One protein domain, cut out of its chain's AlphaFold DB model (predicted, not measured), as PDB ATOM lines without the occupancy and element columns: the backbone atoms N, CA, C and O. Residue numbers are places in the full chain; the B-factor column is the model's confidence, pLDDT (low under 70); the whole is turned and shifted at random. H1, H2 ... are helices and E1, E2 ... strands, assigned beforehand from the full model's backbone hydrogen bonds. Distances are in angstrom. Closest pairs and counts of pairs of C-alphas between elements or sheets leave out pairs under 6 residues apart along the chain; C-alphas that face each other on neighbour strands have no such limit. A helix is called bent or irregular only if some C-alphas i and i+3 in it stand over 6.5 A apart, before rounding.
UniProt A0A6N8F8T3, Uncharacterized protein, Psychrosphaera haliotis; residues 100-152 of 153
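What this domain is: This is residues 100 to 152 of the 153 residues of an uncharacterized protein of Psychrosphaera haliotis (UniProt A0A6N8F8T3). A long bent helix, H1, forms one side of a loose, elongated loop of chain, and residues 100 to 124, with no named element, form the other. Beyond the helix, the short strand E1 folds back, and the C-alphas of Gly 100 and Leu 152 are 5.1 A apart. The printed part has 53 residues, with H1 then E1; 25 are in named elements, under half, mostly helix. The whole is loose, radius of gyration of the C-alphas 12.5 A, spanning 36 by 22 by 14 A.

Where its parts are: H1, residues 125 to 145, was assigned as one helix by its hydrogen bonds but is bent: C-alphas 134 and 137 are 7.9 A apart. Arm H1a, residues 125 to 134, runs 14.2 A from C-alpha 125 at (109.013, 52.032, 7.713). Arm H1b, residues 137 to 145, runs 12.2 A. E1, residues 148 to 151, ends at C-alpha 151 (108.503, 34.738, -7.882), 7.5 A from its first.

How they stand to each other: H1a and H1b stand at a steep tilt of 62 degrees. In both arms every O i to N i+4 pair is within hydrogen-bond range. The closest C-alphas of H1b and E1, Tyr 143 and Thr 149, are 7.0 A apart. H1a and E1 are apart. E1 pairs with no named strand.

The domain as a whole: The farthest C-alphas, Lys 121 and Gly 147, are 36.4 A apart. The printed part has no cut, and the link from H1 to E1 is tight. No printed residue is under 70 in pLDDT.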
ATOM      1  N   GLY A 100     105.342  37.324 -11.747       95.81
ATOM      2  CA  GLY A 100     106.330  38.156 -12.424       95.81
ATOM      3  C   GLY A 100     106.606  39.491 -11.737       95.81
ATOM      4  O   GLY A 100     107.530  40.187 -12.160       95.81
ATOM      5  N   HIS A 101     105.815  39.881 -10.733       93.00
ATOM      6  CA  HIS A 101     105.992  41.171 -10.080       93.00
ATOM      7  C   HIS A 101     105.464  41.168  -8.645       93.00
ATOM      8  O   HIS A 101     104.265  41.298  -8.403       93.00
ATOM      9  N   VAL A 102     106.382  41.086  -7.680       90.75
ATOM     10  CA  VAL A 102     106.049  41.102  -6.253       90.75
ATOM     11  C   VAL A 102     106.879  42.120  -5.489       90.75
ATOM     12  O   VAL A 102     108.013  42.429  -5.844       90.75
ATOM     13  N   HIS A 103     106.336  42.575  -4.364       88.38
ATOM     14  CA  HIS A 103     107.069  43.375  -3.393       88.38
ATOM     15  C   HIS A 103     107.185  42.591  -2.084       88.38
ATOM     16  O   HIS A 103     106.237  42.515  -1.311       88.38
ATOM     17  N   LEU A 104     108.349  41.994  -1.811       84.69
ATOM     18  CA  LEU A 104     108.570  41.291  -0.535       84.69
ATOM     19  C   LEU A 104     108.921  42.242   0.615       84.69
ATOM     20  O   LEU A 104     108.646  41.943   1.773       84.69
ATOM     21  N   ALA A 105     109.543  43.376   0.290       80.69
ATOM     22  CA  ALA A 105     109.982  44.379   1.258       80.69
ATOM     23  C   ALA A 105     108.989  45.543   1.416       80.69
ATOM     24  O   ALA A 105     109.277  46.494   2.139       80.69
ATOM     25  N   GLN A 106     107.842  45.490   0.728       80.44
ATOM     26  CA  GLN A 106     106.776  46.480   0.845       80.44
ATOM     27  C   GLN A 106     105.439  45.750   0.906       80.44
ATOM     28  O   GLN A 106     105.115  44.972   0.018       80.44
ATOM     29  N   SER A 107     104.639  46.018   1.933       77.75
ATOM     30  CA  SER A 107     103.332  45.374   2.112       77.75
ATOM     31  C   SER A 107     102.253  45.911   1.169       77.75
ATOM     32  O   SER A 107     101.121  45.434   1.192       77.75
ATOM     33  N   GLY A 108     102.567  46.951   0.386       75.50
ATOM     34  CA  GLY A 108     101.584  47.719  -0.379       75.50
ATOM     35  C   GLY A 108     100.684  48.599   0.500       75.50
ATOM     36  O   GLY A 108      99.824  49.304  -0.024       75.50
ATOM     37  N   GLY A 109     100.880  48.588   1.823       76.00
ATOM     38  CA  GLY A 109     100.155  49.423   2.775       76.00
ATOM     39  C   GLY A 109     100.659  50.867   2.815       76.00
ATOM     40  O   GLY A 109     101.772  51.175   2.376       76.00
ATOM     41  N   ALA A 110      99.856  51.750   3.422       72.75
ATOM     42  CA  ALA A 110     100.145  53.185   3.551       72.75
ATOM     43  C   ALA A 110     101.485  53.491   4.260       72.75
ATOM     44  O   ALA A 110     102.069  54.549   4.067       72.75
ATOM     45  N   PHE A 111     102.014  52.549   5.044       77.75
ATOM     46  CA  PHE A 111     103.286  52.686   5.765       77.75
ATOM     47  C   PHE A 111     104.520  52.575   4.850       77.75
ATOM     48  O   PHE A 111     105.575  53.122   5.159       77.75
ATOM     49  N   THR A 112     104.377  51.925   3.688       74.25
ATOM     50  CA  THR A 112     105.450  51.750   2.683       74.25
ATOM     51  C   THR A 112     105.273  52.625   1.440       74.25
ATOM     52  O   THR A 112     106.066  52.536   0.504       74.25
ATOM     53  N   ARG A 113     104.238  53.479   1.432       78.50
ATOM     54  CA  ARG A 113     103.848  54.356   0.315       78.50
ATOM     55  C   ARG A 113     103.591  55.800   0.773       78.50
ATOM     56  O   ARG A 113     102.477  56.310   0.618       78.50
ATOM     57  N   PRO A 114     104.610  56.485   1.331       75.00
ATOM     58  CA  PRO A 114     104.458  57.860   1.810       75.00
ATOM     59  C   PRO A 114     104.186  58.865   0.681       75.00
ATOM     60  O   PRO A 114     103.789  59.993   0.952       75.00
ATOM     61  N   ASP A 115     104.390  58.453  -0.572       78.94
ATOM     62  CA  ASP A 115     104.054  59.199  -1.780       78.94
ATOM     63  C   ASP A 115     102.539  59.334  -2.010       78.94
ATOM     64  O   ASP A 115     102.111  60.317  -2.608       78.94
ATOM     65  N   ILE A 116     101.731  58.379  -1.527       78.81
ATOM     66  CA  ILE A 116     100.261  58.425  -1.636       78.81
ATOM     67  C   ILE A 116      99.639  58.903  -0.318       78.81
ATOM     68  O   ILE A 116      98.855  59.851  -0.310       78.81
ATOM     69  N   VAL A 117      99.974  58.250   0.801       79.94
ATOM     70  CA  VAL A 117      99.510  58.615   2.150       79.94
ATOM     71  C   VAL A 117     100.662  58.412   3.124       79.94
ATOM     72  O   VAL A 117     101.092  57.284   3.342       79.94
ATOM     73  N   ASP A 118     101.141  59.484   3.761       82.00
ATOM     74  CA  ASP A 118     102.218  59.376   4.750       82.00
ATOM     75  C   ASP A 118     101.697  58.909   6.117       82.00
ATOM     76  O   ASP A 118     101.436  59.701   7.028       82.00
ATOM     77  N   ALA A 119     101.546  57.591   6.256       83.19
ATOM     78  CA  ALA A 119     101.154  56.938   7.502       83.19
ATOM     79  C   ALA A 119     102.348  56.560   8.401       83.19
ATOM     80  O   ALA A 119     102.149  55.913   9.431       83.19
ATOM     81  N   ARG A 120     103.579  56.990   8.079       83.25
ATOM     82  CA  ARG A 120     104.791  56.628   8.849       83.25
ATOM     83  C   ARG A 120     104.793  57.152  10.285       83.25
ATOM     84  O   ARG A 120     105.573  56.708  11.117       83.25
ATOM     85  N   LYS A 121     103.900  58.098  10.591       84.31
ATOM     86  CA  LYS A 121     103.654  58.591  11.955       84.31
ATOM     87  C   LYS A 121     102.939  57.569  12.852       84.31
ATOM     88  O   LYS A 121     102.931  57.759  14.061       84.31
ATOM     89  N   ILE A 122     102.308  56.544  12.272       87.00
ATOM     90  CA  ILE A 122     101.587  55.482  12.994       87.00
ATOM     91  C   ILE A 122     102.473  54.241  13.140       87.00
ATOM     92  O   ILE A 122     102.562  53.681  14.227       87.00
ATOM     93  N   LEU A 123     103.119  53.825  12.051       85.56
ATOM     94  CA  LEU A 123     104.047  52.699  12.010       85.56
ATOM     95  C   LEU A 123     105.248  53.113  11.169       85.56
ATOM     96  O   LEU A 123     105.067  53.550  10.030       85.56
ATOM     97  N   SER A 124     106.450  53.015  11.737       88.50
ATOM     98  CA  SER A 124     107.662  53.377  11.008       88.50
ATOM     99  C   SER A 124     107.893  52.423   9.835       88.50
ATOM    100  O   SER A 124     107.380  51.301   9.801       88.50
ATOM    101  N   TYR A 125     108.664  52.879   8.849       84.75
ATOM    102  CA  TYR A 125     109.013  52.032   7.713       84.75
ATOM    103  C   TYR A 125     109.835  50.820   8.173       84.75
ATOM    104  O   TYR A 125     109.620  49.704   7.707       84.75
ATOM    105  N   GLU A 126     110.723  51.034   9.138       88.06
ATOM    106  CA  GLU A 126     111.600  50.030   9.726       88.06
ATOM    107  C   GLU A 126     110.802  48.952  10.467       88.06
ATOM    108  O   GLU A 126     111.039  47.768  10.244       88.06
ATOM    109  N   ASP A 127     109.811  49.341  11.277       90.25
ATOM    110  CA  ASP A 127     108.945  48.392  11.992       90.25
ATOM    111  C   ASP A 127     108.139  47.514  11.021       90.25
ATOM    112  O   ASP A 127     107.965  46.312  11.249       90.25
ATOM    113  N   GLU A 128     107.669  48.098   9.915       88.19
ATOM    114  CA  GLU A 128     106.947  47.378   8.865       88.19
ATOM    115  C   GLU A 128     107.872  46.409   8.107       88.19
ATOM    116  O   GLU A 128     107.504  45.254   7.873       88.19
ATOM    117  N   GLN A 129     109.096  46.825   7.767       88.62
ATOM    118  CA  GLN A 129     110.094  45.931   7.169       88.62
ATOM    119  C   GLN A 129     110.454  44.772   8.108       88.62
ATOM    120  O   GLN A 129     110.530  43.619   7.672       88.62
ATOM    121  N   ASP A 130     110.611  45.058   9.398       91.88
ATOM    122  CA  ASP A 130     110.850  44.067  10.443       91.88
ATOM    123  C   ASP A 130     109.705  43.057  10.534       91.88
ATOM    124  O   ASP A 130     109.935  41.846  10.632       91.88
ATOM    125  N   PHE A 131     108.461  43.540  10.489       90.94
ATOM    126  CA  PHE A 131     107.276  42.695  10.471       90.94
ATOM    127  C   PHE A 131     107.265  41.785   9.239       90.94
ATOM    128  O   PHE A 131     107.096  40.569   9.383       90.94
ATOM    129  N   LEU A 132     107.490  42.338   8.043       91.44
ATOM    130  CA  LEU A 132     107.535  41.571   6.795       91.44
ATOM    131  C   LEU A 132     108.620  40.496   6.844       91.44
ATOM    132  O   LEU A 132     108.356  39.330   6.540       91.44
ATOM    133  N   PHE A 133     109.814  40.853   7.315       92.06
ATOM    134  CA  PHE A 133     110.909  39.907   7.446       92.06
ATOM    135  C   PHE A 133     110.578  38.801   8.453       92.06
ATOM    136  O   PHE A 133     110.725  37.622   8.123       92.06
ATOM    137  N   LYS A 134     110.076  39.139   9.649       94.88
ATOM    138  CA  LYS A 134     109.681  38.165  10.687       94.88
ATOM    139  C   LYS A 134     108.567  37.223  10.215       94.88
ATOM    140  O   LYS A 134     108.539  36.068  10.628       94.88
ATOM    141  N   ASN A 135     107.686  37.682   9.324       93.44
ATOM    142  CA  ASN A 135     106.537  36.914   8.833       93.44
ATOM    143  C   ASN A 135     106.739  36.281   7.443       93.44
ATOM    144  O   ASN A 135     105.816  35.638   6.934       93.44
ATOM    145  N   ARG A 136     107.925  36.409   6.832       92.19
ATOM    146  CA  ARG A 136     108.189  35.982   5.445       92.19
ATOM    147  C   ARG A 136     107.813  34.530   5.156       92.19
ATOM    148  O   ARG A 136     107.239  34.253   4.113       92.19
ATOM    149  N   GLU A 137     108.063  33.603   6.078       93.94
ATOM    150  CA  GLU A 137     107.732  32.186   5.873       93.94
ATOM    151  C   GLU A 137     106.222  31.970   5.767       93.94
ATOM    152  O   GLU A 137     105.751  31.259   4.882       93.94
ATOM    153  N   LYS A 138     105.444  32.643   6.621       93.94
ATOM    154  CA  LYS A 138     103.981  32.598   6.570       93.94
ATOM    155  C   LYS A 138     103.463  33.213   5.269       93.94
ATOM    156  O   LYS A 138     102.588  32.625   4.629       93.94
ATOM    157  N   ILE A 139     104.020  34.352   4.863       91.38
ATOM    158  CA  ILE A 139     103.661  35.032   3.612       91.38
ATOM    159  C   ILE A 139     103.959  34.114   2.417       91.38
ATOM    160  O   ILE A 139     103.046  33.770   1.669       91.38
ATOM    161  N   LEU A 140     105.184  33.603   2.296       92.31
ATOM    162  CA  LEU A 140     105.590  32.705   1.208       92.31
ATOM    163  C   LEU A 140     104.835  31.366   1.236       92.31
ATOM    164  O   LEU A 140     104.505  30.820   0.187       92.31
ATOM    165  N   SER A 141     104.456  30.857   2.412       95.25
ATOM    166  CA  SER A 141     103.598  29.667   2.494       95.25
ATOM    167  C   SER A 141     102.211  29.901   1.886       95.25
ATOM    168  O   SER A 141     101.595  28.967   1.371       95.25
ATOM    169  N   THR A 142     101.722  31.145   1.912       93.62
ATOM    170  CA  THR A 142     100.448  31.517   1.288       93.62
ATOM    171  C   THR A 142     100.575  31.496  -0.233       93.62
ATOM    172  O   THR A 142      99.688  30.960  -0.890       93.62
ATOM    173  N   TYR A 143     101.706  31.950  -0.786       94.88
ATOM    174  CA  TYR A 143     102.010  31.831  -2.220       94.88
ATOM    175  C   TYR A 143     101.954  30.369  -2.687       94.88
ATOM    176  O   TYR A 143     101.218  30.050  -3.620       94.88
ATOM    177  N   ILE A 144     102.615  29.456  -1.962       95.88
ATOM    178  CA  ILE A 144     102.592  28.017  -2.282       95.88
ATOM    179  C   ILE A 144     101.168  27.444  -2.220       95.88
ATOM    180  O   ILE A 144     100.776  26.666  -3.089       95.88
ATOM    181  N   ARG A 145     100.359  27.837  -1.224       96.69
ATOM    182  CA  ARG A 145      98.951  27.402  -1.107       96.69
ATOM    183  C   ARG A 145      98.077  27.885  -2.263       96.69
ATOM    184  O   ARG A 145      97.100  27.214  -2.587       96.69
ATOM    185  N   LEU A 146      98.423  29.019  -2.867       96.56
ATOM    186  CA  LEU A 146      97.766  29.568  -4.056       96.56
ATOM    187  C   LEU A 146      98.339  29.002  -5.367       96.56
ATOM    188  O   LEU A 146      97.897  29.390  -6.444       96.56
ATOM    189  N   GLY A 147      99.299  28.075  -5.293       96.94
ATOM    190  CA  GLY A 147      99.922  27.448  -6.457       96.94
ATOM    191  C   GLY A 147     101.063  28.254  -7.080       96.94
ATOM    192  O   GLY A 147     101.591  27.827  -8.105       96.94
ATOM    193  N   ILE A 148     101.471  29.376  -6.475       97.38
ATOM    194  CA  ILE A 148     102.640  30.152  -6.905       97.38
ATOM    195  C   ILE A 148     103.888  29.497  -6.330       97.38
ATOM    196  O   ILE A 148     104.099  29.506  -5.119       97.38
ATOM    197  N   THR A 149     104.715  28.923  -7.201       96.81
ATOM    198  CA  THR A 149     105.937  28.201  -6.812       96.81
ATOM    199  C   THR A 149     107.208  29.003  -7.053       96.81
ATOM    200  O   THR A 149     108.250  28.652  -6.506       96.81
ATOM    201  N   SER A 150     107.120  30.068  -7.853       96.31
ATOM    202  CA  SER A 150     108.246  30.936  -8.197       96.31
ATOM    203  C   SER A 150     107.799  32.393  -8.229       96.31
ATOM    204  O   SER A 150     106.683  32.699  -8.646       96.31
ATOM    205  N   ILE A 151     108.692  33.288  -7.826       94.12
ATOM    206  CA  ILE A 151     108.503  34.738  -7.882       94.12
ATOM    207  C   ILE A 151     109.721  35.368  -8.555       94.12
ATOM    208  O   ILE A 151     110.829  34.839  -8.434       94.12
ATOM    209  N   LEU A 152     109.519  36.482  -9.251       91.31
ATOM    210  CA  LEU A 152     110.600  37.324  -9.757       91.31
ATOM    211  C   LEU A 152     110.708  38.567  -8.865       91.31
ATOM    212  O   LEU A 152     109.703  39.226  -8.595       91.31
TER     213      LEU A 152